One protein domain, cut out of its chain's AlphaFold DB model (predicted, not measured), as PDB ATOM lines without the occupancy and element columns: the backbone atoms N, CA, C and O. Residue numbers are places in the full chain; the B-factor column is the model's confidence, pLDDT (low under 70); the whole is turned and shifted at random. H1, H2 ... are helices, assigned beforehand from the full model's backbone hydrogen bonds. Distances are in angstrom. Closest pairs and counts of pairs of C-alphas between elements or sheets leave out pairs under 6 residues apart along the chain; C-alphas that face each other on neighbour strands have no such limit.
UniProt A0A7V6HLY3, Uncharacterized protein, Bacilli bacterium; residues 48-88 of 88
ATOM      1  N   LEU A  48      -4.806 -12.102  31.043       73.19
ATOM      2  CA  LEU A  48      -4.627 -13.062  32.154       73.19
ATOM      3  C   LEU A  48      -5.959 -13.483  32.805       73.19
ATOM      4  O   LEU A  48      -6.070 -14.553  33.402       73.19
ATOM      5  N   SER A  49      -6.988 -12.640  32.700       75.81
ATOM      6  CA  SER A  49      -8.333 -12.941  33.186       75.81
ATOM      7  C   SER A  49      -8.983 -14.112  32.441       75.81
ATOM      8  O   SER A  49      -9.787 -14.831  33.034       75.81
ATOM      9  N   GLN A  50      -8.669 -14.314  31.159       77.44
ATOM     10  CA  GLN A  50      -9.170 -15.447  30.377       77.44
ATOM     11  C   GLN A  50      -8.485 -16.745  30.804       77.44
ATOM     12  O   GLN A  50      -9.187 -17.695  31.130       77.44
ATOM     13  N   GLU A  51      -7.158 -16.741  30.963       73.50
ATOM     14  CA  GLU A  51      -6.392 -17.903  31.441       73.50
ATOM     15  C   GLU A  51      -6.909 -18.400  32.802       73.50
ATOM     16  O   GLU A  51      -7.179 -19.583  33.003       73.50
ATOM     17  N   ILE A  52      -7.159 -17.480  33.740       81.44
ATOM     18  CA  ILE A  52      -7.714 -17.824  35.058       81.44
ATOM     19  C   ILE A  52      -9.122 -18.428  34.947       81.44
ATOM     20  O   ILE A  52      -9.502 -19.252  35.777       81.44
ATOM     21  N   ASN A  53      -9.921 -18.026  33.958       80.12
ATOM     22  CA  ASN A  53     -11.259 -18.584  33.760       80.12
ATOM     23  C   ASN A  53     -11.246 -19.927  33.021       80.12
ATOM     24  O   ASN A  53     -12.124 -20.750  33.274       80.12
ATOM     25  N   GLU A  54     -10.274 -20.148  32.141       85.25
ATOM     26  CA  GLU A  54     -10.093 -21.402  31.408       85.25
ATOM     27  C   GLU A  54      -9.568 -22.519  32.317       85.25
ATOM     28  O   GLU A  54     -10.007 -23.666  32.212       85.25
ATOM     29  N   TYR A  55      -8.703 -22.181  33.278       87.62
ATOM     30  CA  TYR A  55      -8.141 -23.141  34.227       87.62
ATOM     31  C   TYR A  55      -8.823 -23.069  35.598       87.62
ATOM     32  O   TYR A  55      -8.439 -22.306  36.488       87.62
ATOM     33  N   GLN A  56      -9.804 -23.950  35.813       82.81
ATOM     34  CA  GLN A  56     -10.550 -24.040  37.075       82.81
ATOM     35  C   GLN A  56      -9.640 -24.277  38.299       82.81
ATOM     36  O   GLN A  56      -9.849 -23.671  39.349       82.81
ATOM     37  N   GLU A  57      -8.594 -25.098  38.168       84.25
ATOM     38  CA  GLU A  57      -7.629 -25.352  39.251       84.25
ATOM     39  C   GLU A  57      -6.850 -24.086  39.646       84.25
ATOM     40  O   GLU A  57      -6.623 -23.822  40.832       84.25
ATOM     41  N   LEU A  58      -6.482 -23.264  38.657       82.44
ATOM     42  CA  LEU A  58      -5.806 -21.985  38.869       82.44
ATOM     43  C   LEU A  58      -6.732 -21.003  39.589       82.44
ATOM     44  O   LEU A  58      -6.328 -20.377  40.572       82.44
ATOM     45  N   LYS A  59      -7.996 -20.924  39.158       85.50
ATOM     46  CA  LYS A  59      -9.029 -20.114  39.807       85.50
ATOM     47  C   LYS A  59      -9.221 -20.495  41.268       85.50
ATOM     48  O   LYS A  59      -9.207 -19.623  42.129       85.50
ATOM     49  N   GLU A  60      -9.350 -21.783  41.566       84.88
ATOM     50  CA  GLU A  60      -9.515 -22.272  42.938       84.88
ATOM     51  C   GLU A  60      -8.286 -21.997  43.805       84.88
ATOM     52  O   GLU A  60      -8.419 -21.618  44.971       84.88
ATOM     53  N   SER A  61      -7.085 -22.144  43.243       82.62
ATOM     54  CA  SER A  61      -5.839 -21.800  43.927       82.62
ATOM     55  C   SER A  61      -5.783 -20.307  44.266       82.62
ATOM     56  O   SER A  61      -5.550 -19.950  45.422       82.62
ATOM     57  N   LEU A  62      -6.077 -19.432  43.298       83.94
ATOM     58  CA  LEU A  62      -6.085 -17.976  43.472       83.94
ATOM     59  C   LEU A  62      -7.189 -17.502  44.427       83.94
ATOM     60  O   LEU A  62      -6.950 -16.621  45.257       83.94
ATOM     61  N   GLN A  63      -8.366 -18.129  44.376       83.81
ATOM     62  CA  GLN A  63      -9.492 -17.831  45.259       83.81
ATOM     63  C   GLN A  63      -9.106 -18.018  46.733       83.81
ATOM     64  O   GLN A  63      -9.415 -17.160  47.555       83.81
ATOM     65  N   ARG A  64      -8.323 -19.056  47.074       79.44
ATOM     66  CA  ARG A  64      -7.842 -19.280  48.455       79.44
ATOM     67  C   ARG A  64      -7.020 -18.113  49.003       79.44
ATOM     68  O   ARG A  64      -7.077 -17.852  50.207       79.44
ATOM     69  N   TYR A  65      -6.267 -17.423  48.145       75.88
ATOM     70  CA  TYR A  65      -5.506 -16.230  48.525       75.88
ATOM     71  C   TYR A  65      -6.398 -14.992  48.669       75.88
ATOM     72  O   TYR A  65      -6.110 -14.136  49.503       75.88
ATOM     73  N   SER A  66      -7.467 -14.890  47.872       77.31
ATOM     74  CA  SER A  66      -8.458 -13.811  47.987       77.31
ATOM     75  C   SER A  66      -9.311 -13.958  49.250       77.31
ATOM     76  O   SER A  66      -9.540 -12.981  49.961       77.31
ATOM     77  N   ASP A  67      -9.730 -15.183  49.567       83.06
ATOM     78  CA  ASP A  67     -10.593 -15.490  50.711       83.06
ATOM     79  C   ASP A  67      -9.851 -15.373  52.056       83.06
ATOM     80  O   ASP A  67     -10.477 -15.244  53.109       83.06
ATOM     81  N   ASN A  68      -8.513 -15.377  52.038       80.69
ATOM     82  CA  ASN A  68      -7.671 -15.236  53.225       80.69
ATOM     83  C   ASN A  68      -6.842 -13.941  53.187       80.69
ATOM     84  O   ASN A  68      -5.630 -13.987  52.958       80.69
ATOM     85  N   PRO A  69      -7.439 -12.775  53.506       72.38
ATOM     86  CA  PRO A  69      -6.726 -11.493  53.510       72.38
ATOM     87  C   PRO A  69      -5.580 -11.434  54.534       72.38
ATOM     88  O   PRO A  69      -4.672 -10.620  54.402       72.38
ATOM     89  N   ASN A  70      -5.591 -12.323  55.533       77.62
ATOM     90  CA  ASN A  70      -4.543 -12.442  56.550       77.62
ATOM     91  C   ASN A  70      -3.348 -13.305  56.107       77.62
ATOM     92  O   ASN A  70      -2.386 -13.455  56.865       77.62
ATOM     93  N   MET A  71      -3.396 -13.912  54.917       76.12
ATOM     94  CA  MET A  71      -2.307 -14.744  54.421       76.12
ATOM     95  C   MET A  71      -1.091 -13.857  54.129       76.12
ATOM     96  O   MET A  71      -1.131 -12.977  53.267       76.12
ATOM     97  N   LYS A  72      -0.001 -14.064  54.878       73.44
ATOM     98  CA  LYS A  72       1.236 -13.296  54.693       73.44
ATOM     99  C   LYS A  72       1.790 -13.556  53.297       73.44
ATOM    100  O   LYS A  72       2.168 -14.679  52.966       73.44
ATOM    101  N   ARG A  73       1.843 -12.499  52.493       76.38
ATOM    102  CA  ARG A  73       2.483 -12.508  51.180       76.38
ATOM    103  C   ARG A  73       3.975 -12.323  51.403       76.38
ATOM    104  O   ARG A  73       4.372 -11.335  52.009       76.38
ATOM    105  N   TYR A  74       4.768 -13.276  50.932       79.25
ATOM    106  CA  TYR A  74       6.218 -13.159  50.931       79.25
ATOM    107  C   TYR A  74       6.703 -13.045  49.497       79.25
ATOM    108  O   TYR A  74       6.365 -13.856  48.636       79.25
ATOM    109  N   THR A  75       7.526 -12.044  49.247       82.19
ATOM    110  CA  THR A  75       8.295 -11.927  48.019       82.19
ATOM    111  C   THR A  75       9.409 -12.974  47.997       82.19
ATOM    112  O   THR A  75       9.887 -13.442  49.033       82.19
ATOM    113  N   ALA A  76       9.892 -13.316  46.800       80.50
ATOM    114  CA  ALA A  76      11.024 -14.231  46.648       80.50
ATOM    115  C   ALA A  76      12.268 -13.766  47.435       80.50
ATOM    116  O   ALA A  76      13.036 -14.592  47.932       80.50
ATOM    117  N   LYS A  77      12.447 -12.445  47.583       84.06
ATOM    118  CA  LYS A  77      13.527 -11.846  48.371       84.06
ATOM    119  C   LYS A  77      13.351 -12.116  49.867       84.06
ATOM    120  O   LYS A  77      14.288 -12.607  50.487       84.06
ATOM    121  N   GLU A  78      12.159 -11.895  50.413       85.25
ATOM    122  CA  GLU A  78      11.857 -12.171  51.827       85.25
ATOM    123  C   GLU A  78      11.981 -13.664  52.154       85.25
ATOM    124  O   GLU A  78      12.549 -14.031  53.179       85.25
ATOM    125  N   LEU A  79      11.543 -14.553  51.254       86.19
ATOM    126  CA  LEU A  79      11.737 -15.999  51.418       86.19
ATOM    127  C   LEU A  79      13.215 -16.400  51.388       86.19
ATOM    128  O   LEU A  79      13.613 -17.363  52.049       86.19
ATOM    129  N   LYS A  80      14.032 -15.701  50.595       87.69
ATOM    130  CA  LYS A  80      15.480 -15.920  50.539       87.69
ATOM    131  C   LYS A  80      16.146 -15.444  51.827       87.69
ATOM    132  O   LYS A  80      16.979 -16.173  52.359       87.69
ATOM    133  N   GLU A  81      15.759 -14.279  52.335       88.25
ATOM    134  CA  GLU A  81      16.261 -13.716  53.594       88.25
ATOM    135  C   GLU A  81      15.879 -14.590  54.797       88.25
ATOM    136  O   GLU A  81      16.771 -14.999  55.536       88.25
ATOM    137  N   LEU A  82      14.617 -15.025  54.912       85.19
ATOM    138  CA  LEU A  82      14.171 -15.974  55.946       85.19
ATOM    139  C   LEU A  82      14.980 -17.278  55.939       85.19
ATOM    140  O   LEU A  82      15.377 -17.784  56.990       85.19
ATOM    141  N   ARG A  83      15.266 -17.826  54.748       85.25
ATOM    142  CA  ARG A  83      16.101 -19.032  54.613       85.25
ATOM    143  C   ARG A  83      17.541 -18.802  55.059       85.25
ATOM    144  O   ARG A  83      18.187 -19.741  55.515       85.25
ATOM    145  N   TYR A  84      18.063 -17.594  54.866       87.81
ATOM    146  CA  TYR A  84      19.403 -17.222  55.309       87.81
ATOM    147  C   TYR A  84      19.463 -17.027  56.825       87.81
ATOM    148  O   TYR A  84      20.418 -17.490  57.441       87.81
ATOM    149  N   GLU A  85      18.447 -16.404  57.425       82.50
ATOM    150  CA  GLU A  85      18.353 -16.230  58.879       82.50
ATOM    151  C   GLU A  85      18.248 -17.566  59.617       82.50
ATOM    152  O   GLU A  85      18.933 -17.755  60.612       82.50
ATOM    153  N   GLN A  86      17.485 -18.532  59.095       79.75
ATOM    154  CA  GLN A  86      17.377 -19.873  59.694       79.75
ATOM    155  C   GLN A  86      18.662 -20.712  59.624       79.75
ATOM    156  O   GLN A  86      18.762 -21.734  60.298       79.75
ATOM    157  N   ARG A  87      19.619 -20.339  58.767       79.69
ATOM    158  CA  ARG A  87      20.904 -21.042  58.614       79.69
ATOM    159  C   ARG A  87      22.026 -20.435  59.463       79.69
ATOM    160  O   ARG A  87      23.142 -20.950  59.404       79.69
ATOM    161  N   ARG A  88      21.762 -19.335  60.173       64.75
ATOM    162  CA  ARG A  88      22.669 -18.745  61.164       64.75
ATOM    163  C   ARG A  88      22.400 -19.325  62.543       64.75
ATOM    164  O   ARG A  88      23.398 -19.456  63.281       64.75
TER     165      ARG A  88
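This is residues 48 to 88 of the 88 residues of an uncharacterized protein of Bacilli bacterium (UniProt A0A7V6HLY3). An open, strung-out chain of three helices with no shared core: H1 and H2 make a corner at one end, and the link of residues 68 to 75 leads away from them to H3, which sits by itself at the other end. The printed part has 41 residues with three named helices, in the order H1, H2, H3, and no named strand; its class is all helix. It is extended, with a radius of gyration of the C-alphas of 14.7 A, and its C-alphas span 44 by 20 by 14 A, the outline of a rod.

Find C-alpha 48 at (-4.627, -13.062, 32.154); from there H1 runs through residues 48 to 54, 10.0 A from first to last C-alpha. After Tyr 55, look for C-alpha 56 at (-10.550, -24.040, 37.075), where H2 begins; it takes residues 56 to 67 and measures 16.1 A. H3, residues 76 to 85, measures 14.4 A and ends at C-alpha 85, at (18.353, -16.230, 58.879).

Look first at H1 and H2, which only just touch, only at the corner by their tight link, with 3 pairs of C-alphas within 8 A. H2 touches H1 with residues 58 to 59 alone; the closest C-alphas, those of Ile 52 and Lys 59, are 5.4 A apart. The two helices run opposite ways at a steep tilt of 59 degrees. H3 is apart from both H1 and H2. In H1 and H3 every O i to N i+4 pair is within hydrogen-bond range; in H2, 7 of 8 are.

The C-alphas farthest apart, those of Gln 50 and Arg 88, are 44.4 A from each other. The printed part has no cut and no long link; the link from H2 to H3 is short, with 8 residues. Residues 66 to 72 stand free, of which 66 and 67 belong to H2. The mean pLDDT of the printed part is 80.9, and residue 88, the chain's last, is under 70.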